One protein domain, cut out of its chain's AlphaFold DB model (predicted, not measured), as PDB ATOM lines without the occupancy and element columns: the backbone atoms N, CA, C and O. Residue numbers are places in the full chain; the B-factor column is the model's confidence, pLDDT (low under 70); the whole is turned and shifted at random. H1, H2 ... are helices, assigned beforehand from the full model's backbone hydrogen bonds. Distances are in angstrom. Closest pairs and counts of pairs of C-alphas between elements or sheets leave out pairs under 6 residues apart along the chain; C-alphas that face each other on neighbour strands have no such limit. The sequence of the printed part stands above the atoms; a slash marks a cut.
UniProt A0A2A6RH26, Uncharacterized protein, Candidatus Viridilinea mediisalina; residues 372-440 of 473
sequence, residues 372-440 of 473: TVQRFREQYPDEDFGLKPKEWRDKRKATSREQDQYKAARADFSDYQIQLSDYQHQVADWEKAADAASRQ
ATOM      1  N   THR A 372      18.165 -33.573 -16.670       83.50
ATOM      2  CA  THR A 372      19.096 -33.602 -17.807       83.50
ATOM      3  C   THR A 372      18.658 -32.664 -18.929       83.50
ATOM      4  O   THR A 372      19.483 -31.937 -19.481       83.50
ATOM      5  N   VAL A 373      17.356 -32.623 -19.222       82.88
ATOM      6  CA  VAL A 373      16.737 -31.723 -20.201       82.88
ATOM      7  C   VAL A 373      16.730 -30.287 -19.682       82.88
ATOM      8  O   VAL A 373      17.057 -29.371 -20.436       82.88
ATOM      9  N   GLN A 374      16.405 -30.083 -18.400       83.38
ATOM     10  CA  GLN A 374      16.413 -28.757 -17.772       83.38
ATOM     11  C   GLN A 374      17.810 -28.123 -17.837       83.38
ATOM     12  O   GLN A 374      17.972 -27.048 -18.409       83.38
ATOM     13  N   ARG A 375      18.839 -28.839 -17.364       83.88
ATOM     14  CA  ARG A 375      20.240 -28.383 -17.392       83.88
ATOM     15  C   ARG A 375      20.752 -28.143 -18.808       83.88
ATOM     16  O   ARG A 375      21.559 -27.244 -19.032       83.88
ATOM     17  N   PHE A 376      20.299 -28.938 -19.779       84.62
ATOM     18  CA  PHE A 376      20.672 -28.725 -21.175       84.62
ATOM     19  C   PHE A 376      20.030 -27.452 -21.745       84.62
ATOM     20  O   PHE A 376      20.700 -26.686 -22.433       84.62
ATOM     21  N   ARG A 377      18.762 -27.179 -21.414       82.50
ATOM     22  CA  ARG A 377      18.058 -25.950 -21.811       82.50
ATOM     23  C   ARG A 377      18.573 -24.697 -21.106       82.50
ATOM     24  O   ARG A 377      18.530 -23.626 -21.693       82.50
ATOM     25  N   GLU A 378      19.129 -24.805 -19.905       84.19
ATOM     26  CA  GLU A 378      19.843 -23.686 -19.269       84.19
ATOM     27  C   GLU A 378      21.071 -23.250 -20.084       84.19
ATOM     28  O   GLU A 378      21.380 -22.062 -20.166       84.19
ATOM     29  N   GLN A 379      21.759 -24.207 -20.715       81.44
ATOM     30  CA  GLN A 379      22.912 -23.944 -21.581       81.44
ATOM     31  C   GLN A 379      22.496 -23.564 -23.010       81.44
ATOM     32  O   GLN A 379      23.176 -22.769 -23.660       81.44
ATOM     33  N   TYR A 380      21.369 -24.100 -23.488       80.81
ATOM     34  CA  TYR A 380      20.822 -23.875 -24.827       80.81
ATOM     35  C   TYR A 380      19.301 -23.609 -24.764       80.81
ATOM     36  O   TYR A 380      18.511 -24.526 -25.006       80.81
ATOM     37  N   PRO A 381      18.873 -22.364 -24.471       75.75
ATOM     38  CA  PRO A 381      17.469 -22.032 -24.173       75.75
ATOM     39  C   PRO A 381      16.467 -22.328 -25.294       75.75
ATOM     40  O   PRO A 381      15.333 -22.709 -25.018       75.75
ATOM     41  N   ASP A 382      16.900 -22.211 -26.549       76.12
ATOM     42  CA  ASP A 382      16.044 -22.391 -27.731       76.12
ATOM     43  C   ASP A 382      16.063 -23.828 -28.286       76.12
ATOM     44  O   ASP A 382      15.726 -24.050 -29.450       76.12
ATOM     45  N   GLU A 383      16.538 -24.812 -27.517       82.38
ATOM     46  CA  GLU A 383      16.681 -26.179 -28.020       82.38
ATOM     47  C   GLU A 383      15.369 -26.986 -27.969       82.38
ATOM     48  O   GLU A 383      14.767 -27.207 -26.908       82.38
ATOM     49  N   ASP A 384      14.969 -27.487 -29.144       79.25
ATOM     50  CA  ASP A 384      13.766 -28.293 -29.377       79.25
ATOM     51  C   ASP A 384      14.045 -29.802 -29.533       79.25
ATOM     52  O   ASP A 384      13.107 -30.591 -29.637       79.25
ATOM     53  N   PHE A 385      15.324 -30.208 -29.528       84.31
ATOM     54  CA  PHE A 385      15.800 -31.589 -29.682       84.31
ATOM     55  C   PHE A 385      15.388 -32.279 -31.003       84.31
ATOM     56  O   PHE A 385      15.467 -33.509 -31.134       84.31
ATOM     57  N   GLY A 386      15.007 -31.501 -32.024       80.81
ATOM     58  CA  GLY A 386      14.530 -32.011 -33.315       80.81
ATOM     59  C   GLY A 386      15.622 -32.568 -34.240       80.81
ATOM     60  O   GLY A 386      15.327 -33.334 -35.158       80.81
ATOM     61  N   LEU A 387      16.896 -32.232 -34.003       84.69
ATOM     62  CA  LEU A 387      18.023 -32.594 -34.874       84.69
ATOM     63  C   LEU A 387      18.685 -33.919 -34.466       84.69
ATOM     64  O   LEU A 387      18.706 -34.303 -33.297       84.69
ATOM     65  N   LYS A 388      19.294 -34.640 -35.419       85.81
ATOM     66  CA  LYS A 388      20.133 -35.800 -35.063       85.81
ATOM     67  C   LYS A 388      21.421 -35.316 -34.377       85.81
ATOM     68  O   LYS A 388      21.947 -34.281 -34.772       85.81
ATOM     69  N   PRO A 389      22.019 -36.071 -33.430       84.81
ATOM     70  CA  PRO A 389      23.165 -35.588 -32.646       84.81
ATOM     71  C   PRO A 389      24.361 -35.095 -33.469       84.81
ATOM     72  O   PRO A 389      25.026 -34.137 -33.089       84.81
ATOM     73  N   LYS A 390      24.624 -35.728 -34.619       79.56
ATOM     74  CA  LYS A 390      25.698 -35.319 -35.535       79.56
ATOM     75  C   LYS A 390      25.379 -33.991 -36.237       79.56
ATOM     76  O   LYS A 390      26.214 -33.100 -36.263       79.56
ATOM     77  N   GLU A 391      24.148 -33.837 -36.718       83.25
ATOM     78  CA  GLU A 391      23.659 -32.620 -37.383       83.25
ATOM     79  C   GLU A 391      23.574 -31.440 -36.406       83.25
ATOM     80  O   GLU A 391      23.927 -30.313 -36.750       83.25
ATOM     81  N   TRP A 392      23.155 -31.704 -35.164       86.31
ATOM     82  CA  TRP A 392      23.125 -30.712 -34.094       86.31
ATOM     83  C   TRP A 392      24.528 -30.182 -33.778       86.31
ATOM     84  O   TRP A 392      24.747 -28.968 -33.748       86.31
ATOM     85  N   ARG A 393      25.499 -31.093 -33.633       83.38
ATOM     86  CA  ARG A 393      26.904 -30.745 -33.404       83.38
ATOM     87  C   ARG A 393      27.475 -29.903 -34.540       83.38
ATOM     88  O   ARG A 393      28.101 -28.880 -34.268       83.38
ATOM     89  N   ASP A 394      27.249 -30.316 -35.785       81.62
ATOM     90  CA  ASP A 394      27.772 -29.627 -36.969       81.62
ATOM     91  C   ASP A 394      27.184 -28.209 -37.091       81.62
ATOM     92  O   ASP A 394      27.903 -27.253 -37.389       81.62
ATOM     93  N   LYS A 395      25.894 -28.042 -36.768       83.81
ATOM     94  CA  LYS A 395      25.194 -26.747 -36.791       83.81
ATOM     95  C   LYS A 395      25.651 -25.798 -35.680       83.81
ATOM     96  O   LYS A 395      25.780 -24.599 -35.917       83.81
ATOM     97  N   ARG A 396      25.890 -26.312 -34.470       80.25
ATOM     98  CA  ARG A 396      26.286 -25.515 -33.291       80.25
ATOM     99  C   ARG A 396      27.804 -25.394 -33.114       80.25
ATOM    100  O   ARG A 396      28.242 -24.676 -32.224       80.25
ATOM    101  N   LYS A 397      28.602 -26.065 -33.959       80.44
ATOM    102  CA  LYS A 397      30.066 -26.213 -33.823       80.44
ATOM    103  C   LYS A 397      30.477 -26.742 -32.441       80.44
ATOM    104  O   LYS A 397      31.478 -26.310 -31.876       80.44
ATOM    105  N   ALA A 398      29.690 -27.673 -31.908       78.12
ATOM    106  CA  ALA A 398      29.857 -28.189 -30.556       78.12
ATOM    107  C   ALA A 398      30.974 -29.248 -30.457       78.12
ATOM    108  O   ALA A 398      31.387 -29.889 -31.435       78.12
ATOM    109  N   THR A 399      31.471 -29.455 -29.245       84.12
ATOM    110  CA  THR A 399      32.455 -30.484 -28.911       84.12
ATOM    111  C   THR A 399      31.830 -31.883 -28.902       84.12
ATOM    112  O   THR A 399      30.616 -32.056 -28.812       84.12
ATOM    113  N   SER A 400      32.668 -32.926 -28.960       77.62
ATOM    114  CA  SER A 400      32.189 -34.314 -28.840       77.62
ATOM    115  C   SER A 400      31.478 -34.571 -27.506       77.62
ATOM    116  O   SER A 400      30.529 -35.341 -27.459       77.62
ATOM    117  N   ARG A 401      31.902 -33.889 -26.433       80.88
ATOM    118  CA  ARG A 401      31.295 -33.997 -25.101       80.88
ATOM    119  C   ARG A 401      29.898 -33.373 -25.052       80.88
ATOM    120  O   ARG A 401      28.993 -33.955 -24.464       80.88
ATOM    121  N   GLU A 402      29.711 -32.224 -25.694       81.50
ATOM    122  CA  GLU A 402      28.399 -31.572 -25.818       81.50
ATOM    123  C   GLU A 402      27.451 -32.375 -26.716       81.50
ATOM    124  O   GLU A 402      26.255 -32.431 -26.455       81.50
ATOM    125  N   GLN A 403      27.980 -33.067 -27.731       83.00
ATOM    126  CA  GLN A 403      27.202 -34.007 -28.540       83.00
ATOM    127  C   GLN A 403      26.674 -35.190 -27.711       83.00
ATOM    128  O   GLN A 403      25.532 -35.607 -27.912       83.00
ATOM    129  N   ASP A 404      27.472 -35.728 -26.784       82.44
ATOM    130  CA  ASP A 404      27.036 -36.812 -25.895       82.44
ATOM    131  C   ASP A 404      26.000 -36.325 -24.868       82.44
ATOM    132  O   ASP A 404      25.008 -37.015 -24.624       82.44
ATOM    133  N   GLN A 405      26.166 -35.108 -24.336       84.44
ATOM    134  CA  GLN A 405      25.169 -34.454 -23.477       84.44
ATOM    135  C   GLN A 405      23.855 -34.196 -24.222       84.44
ATOM    136  O   GLN A 405      22.788 -34.491 -23.689       84.44
ATOM    137  N   TYR A 406      23.925 -33.733 -25.474       85.69
ATOM    138  CA  TYR A 406      22.758 -33.570 -26.338       85.69
ATOM    139  C   TYR A 406      22.068 -34.904 -26.611       85.69
ATOM    140  O   TYR A 406      20.849 -34.993 -26.565       85.69
ATOM    141  N   LYS A 407      22.837 -35.967 -26.876       86.12
ATOM    142  CA  LYS A 407      22.291 -37.307 -27.119       86.12
ATOM    143  C   LYS A 407      21.543 -37.845 -25.895       86.12
ATOM    144  O   LYS A 407      20.475 -38.421 -26.076       86.12
ATOM    145  N   ALA A 408      22.091 -37.656 -24.694       83.75
ATOM    146  CA  ALA A 408      21.447 -38.049 -23.441       83.75
ATOM    147  C   ALA A 408      20.181 -37.218 -23.171       83.75
ATOM    148  O   ALA A 408      19.105 -37.784 -23.020       83.75
ATOM    149  N   ALA A 409      20.275 -35.885 -23.241       85.69
ATOM    150  CA  ALA A 409      19.129 -34.997 -23.044       85.69
ATOM    151  C   ALA A 409      18.024 -35.212 -24.097       85.69
ATOM    152  O   ALA A 409      16.845 -35.153 -23.772       85.69
ATOM    153  N   ARG A 410      18.379 -35.528 -25.349       87.12
ATOM    154  CA  ARG A 410      17.422 -35.857 -26.417       87.12
ATOM    155  C   ARG A 410      16.683 -37.172 -26.172       87.12
ATOM    156  O   ARG A 410      15.517 -37.270 -26.541       87.12
ATOM    157  N   ALA A 411      17.348 -38.175 -25.598       85.44
ATOM    158  CA  ALA A 411      16.703 -39.431 -25.220       85.44
ATOM    159  C   ALA A 411      15.704 -39.199 -24.076       85.44
ATOM    160  O   ALA A 411      14.529 -39.512 -24.233       85.44
ATOM    161  N   ASP A 412      16.135 -38.524 -23.007       85.00
ATOM    162  CA  ASP A 412      15.270 -38.210 -21.862       85.00
ATOM    163  C   ASP A 412      14.102 -37.287 -22.255       85.00
ATOM    164  O   ASP A 412      12.987 -37.429 -21.754       85.00
ATOM    165  N   PHE A 413      14.321 -36.358 -23.193       85.69
ATOM    166  CA  PHE A 413      13.260 -35.512 -23.741       85.69
ATOM    167  C   PHE A 413      12.248 -36.311 -24.572       85.69
ATOM    168  O   PHE A 413      11.054 -36.034 -24.497       85.69
ATOM    169  N   SER A 414      12.702 -37.314 -25.328       85.00
ATOM    170  CA  SER A 414      11.817 -38.222 -26.065       85.00
ATOM    171  C   SER A 414      10.946 -39.045 -25.112       85.00
ATOM    172  O   SER A 414       9.746 -39.176 -25.345       85.00
ATOM    173  N   ASP A 415      11.520 -39.558 -24.024       84.44
ATOM    174  CA  ASP A 415      10.777 -40.315 -23.010       84.44
ATOM    175  C   ASP A 415       9.776 -39.418 -22.265       84.44
ATOM    176  O   ASP A 415       8.623 -39.800 -22.060       84.44
ATOM    177  N   TYR A 416      10.169 -38.180 -21.949       86.00
ATOM    178  CA  TYR A 416       9.272 -37.164 -21.396       86.00
ATOM    179  C   TYR A 416       8.105 -36.832 -22.341       86.00
ATOM    180  O   TYR A 416       6.971 -36.695 -21.892       86.00
ATOM    181  N   GLN A 417       8.343 -36.739 -23.655       84.06
ATOM    182  CA  GLN A 417       7.277 -36.505 -24.638       84.06
ATOM    183  C   GLN A 417       6.257 -37.650 -24.684       84.06
ATOM    184  O   GLN A 417       5.061 -37.388 -24.820       84.06
ATOM    185  N   ILE A 418       6.710 -38.898 -24.533       85.69
ATOM    186  CA  ILE A 418       5.825 -40.067 -24.428       85.69
ATOM    187  C   ILE A 418       4.986 -39.968 -23.148       85.69
ATOM    188  O   ILE A 418       3.762 -40.053 -23.212       85.69
ATOM    189  N   GLN A 419       5.620 -39.683 -22.006       84.62
ATOM    190  CA  GLN A 419       4.920 -39.505 -20.728       84.62
ATOM    191  C   GLN A 419       3.906 -38.354 -20.767       84.62
ATOM    192  O   GLN A 419       2.819 -38.470 -20.206       84.62
ATOM    193  N   LEU A 420       4.233 -37.251 -21.443       85.81
ATOM    194  CA  LEU A 420       3.338 -36.109 -21.609       85.81
ATOM    195  C   LEU A 420       2.132 -36.461 -22.494       85.81
ATOM    196  O   LEU A 420       1.014 -36.048 -22.192       85.81
ATOM    197  N   SER A 421       2.342 -37.248 -23.552       85.25
ATOM    198  CA  SER A 421       1.265 -37.775 -24.397       85.25
ATOM    199  C   SER A 421       0.341 -38.704 -23.604       85.25
ATOM    200  O   SER A 421      -0.881 -38.547 -23.644       85.25
ATOM    201  N   ASP A 422       0.905 -39.630 -22.825       85.44
ATOM    202  CA  ASP A 422       0.141 -40.533 -21.959       85.44
ATOM    203  C   ASP A 422      -0.638 -39.759 -20.887       85.44
ATOM    204  O   ASP A 422      -1.813 -40.041 -20.650       85.44
ATOM    205  N   TYR A 423      -0.027 -38.734 -20.287       86.44
ATOM    206  CA  TYR A 423      -0.688 -37.818 -19.359       86.44
ATOM    207  C   TYR A 423      -1.886 -37.113 -20.009       86.44
ATOM    208  O   TYR A 423      -2.973 -37.093 -19.432       86.44
ATOM    209  N   GLN A 424      -1.733 -36.577 -21.222       86.56
ATOM    210  CA  GLN A 424      -2.823 -35.916 -21.947       86.56
ATOM    211  C   GLN A 424      -3.979 -36.876 -22.253       86.56
ATOM    212  O   GLN A 424      -5.143 -36.501 -22.096       86.56
ATOM    213  N   HIS A 425      -3.675 -38.122 -22.629       85.88
ATOM    214  CA  HIS A 425      -4.686 -39.164 -22.808       85.88
ATOM    215  C   HIS A 425      -5.414 -39.486 -21.498       85.88
ATOM    216  O   HIS A 425      -6.645 -39.485 -21.466       85.88
ATOM    217  N   GLN A 426      -4.677 -39.673 -20.400       84.00
ATOM    218  CA  GLN A 426      -5.252 -39.927 -19.077       84.00
ATOM    219  C   GLN A 426      -6.125 -38.765 -18.587       84.00
ATOM    220  O   GLN A 426      -7.178 -38.998 -17.997       84.00
ATOM    221  N   VAL A 427      -5.721 -37.515 -18.838       84.81
ATOM    222  CA  VAL A 427      -6.520 -36.326 -18.511       84.81
ATOM    223  C   VAL A 427      -7.792 -36.277 -19.352       84.81
ATOM    224  O   VAL A 427      -8.859 -36.060 -18.789       84.81
ATOM    225  N   ALA A 428      -7.721 -36.535 -20.659       84.31
ATOM    226  CA  ALA A 428      -8.901 -36.547 -21.526       84.31
ATOM    227  C   ALA A 428      -9.908 -37.641 -21.127       84.31
ATOM    228  O   ALA A 428     -11.120 -37.420 -21.161       84.31
ATOM    229  N   ASP A 429      -9.422 -38.814 -20.723       83.00
ATOM    230  CA  ASP A 429     -10.270 -39.899 -20.228       83.00
ATOM    231  C   ASP A 429     -10.841 -39.587 -18.838       83.00
ATOM    232  O   ASP A 429     -12.020 -39.849 -18.586       83.00
ATOM    233  N   TRP A 430     -10.060 -38.947 -17.961       82.88
ATOM    234  CA  TRP A 430     -10.533 -38.425 -16.675       82.88
ATOM    235  C   TRP A 430     -11.619 -37.354 -16.854       82.88
ATOM    236  O   TRP A 430     -12.649 -37.415 -16.182       82.88
ATOM    237  N   GLU A 431     -11.439 -36.412 -17.785       80.88
ATOM    238  CA  GLU A 431     -12.429 -35.383 -18.118       80.88
ATOM    239  C   GLU A 431     -13.704 -36.016 -18.670       80.88
ATOM    240  O   GLU A 431     -14.787 -35.711 -18.181       80.88
ATOM    241  N   LYS A 432     -13.601 -36.966 -19.611       81.44
ATOM    242  CA  LYS A 432     -14.757 -37.716 -20.129       81.44
ATOM    243  C   LYS A 432     -15.490 -38.492 -19.038       81.44
ATOM    244  O   LYS A 432     -16.717 -38.504 -19.037       81.44
ATOM    245  N   ALA A 433     -14.770 -39.132 -18.118       71.00
ATOM    246  CA  ALA A 433     -15.366 -39.847 -16.992       71.00
ATOM    247  C   ALA A 433     -16.060 -38.883 -16.013       71.00
ATOM    248  O   ALA A 433     -17.169 -39.163 -15.556       71.00
ATOM    249  N   ALA A 434     -15.456 -37.724 -15.737       65.31
ATOM    250  CA  ALA A 434     -16.047 -36.675 -14.910       65.31
ATOM    251  C   ALA A 434     -17.309 -36.071 -15.552       65.31
ATOM    252  O   ALA A 434     -18.295 -35.822 -14.856       65.31
ATOM    253  N   ASP A 435     -17.303 -35.890 -16.874       67.56
ATOM    254  CA  ASP A 435     -18.436 -35.374 -17.644       67.56
ATOM    255  C   ASP A 435     -19.551 -36.420 -17.820       67.56
ATOM    256  O   ASP A 435     -20.736 -36.095 -17.801       67.56
ATOM    257  N   ALA A 436     -19.208 -37.705 -17.936       60.53
ATOM    258  CA  ALA A 436     -20.185 -38.791 -17.918       60.53
ATOM    259  C   ALA A 436     -20.855 -38.919 -16.538       60.53
ATOM    260  O   ALA A 436     -22.075 -39.073 -16.459       60.53
ATOM    261  N   ALA A 437     -20.085 -38.781 -15.454       55.59
ATOM    262  CA  ALA A 437     -20.593 -38.787 -14.083       55.59
ATOM    263  C   ALA A 437     -21.456 -37.552 -13.754       55.59
ATOM    264  O   ALA A 437     -22.378 -37.655 -12.949       55.59
ATOM    265  N   SER A 438     -21.202 -36.396 -14.382       54.03
ATOM    266  CA  SER A 438     -22.039 -35.195 -14.225       54.03
ATOM    267  C   SER A 438     -23.378 -35.294 -14.971       54.03
ATOM    268  O   SER A 438     -24.352 -34.653 -14.576       54.03
ATOM    269  N   ARG A 439     -23.441 -36.118 -16.029       47.12
ATOM    270  CA  ARG A 439     -24.638 -36.342 -16.862       47.12
ATOM    271  C   ARG A 439     -25.534 -37.479 -16.372       47.12
ATOM    272  O   ARG A 439     -26.695 -37.530 -16.777       47.12
ATOM    273  N   GLN A 440     -25.041 -38.382 -15.520       44.53
ATOM    274  CA  GLN A 440     -25.908 -39.356 -14.858       44.53
ATOM    275  C   GLN A 440     -26.752 -38.642 -13.790       44.53
ATOM    276  O   GLN A 440     -26.192 -37.938 -12.946       44.53
TER     277      GLN A 440
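AT A GLANCE: This is residues 372 to 440 of the 473 residues of an uncharacterized protein of Candidatus Viridilinea mediisalina (UniProt A0A2A6RH26). One long helix, H3, has a small compact head at its beginning, where two short helices, H1 and H2, pack across it; residues 417 to 440, of which 417 to 439 belong to H3, stick out as a bare arm. The printed part has 69 residues with three named helices, in the order H1, H2, H3, and no named strand; its class is all helix. It is extended, with a radius of gyration of the C-alphas of 18.1 A, and spans 61 by 20 by 15 A.

HOW THE PARTS SIT: Look first at H3, residues 400 to 439: its residues 405 to 413 alone touch H1, residues 372 to 379, the closest C-alphas being those of Val 373 and Ala 409, 5.0 A apart. These two run opposite ways at a steep tilt of 63 degrees. Residues 400 to 407 alone touch H2, residues 389 to 396, closest at the C-alphas of Pro 389 and Lys 407, 5.9 A; the lines are only just about perpendicular, at 72 degrees. H1 and H2 are apart. In H1, H2 and H3 every O i to N i+4 pair is within hydrogen-bond range.

IN THESE COORDINATES: Find C-alpha 400 at (32.189, -34.314, -28.840); H3 runs 58.1 A to C-alpha 439 at (-24.638, -36.342, -16.862). H1 measures 11.0 A, H2 10.6 A.

THE WHOLE: The printed part has no cut and no long link. Residues 434 to 440 have pLDDT under 70.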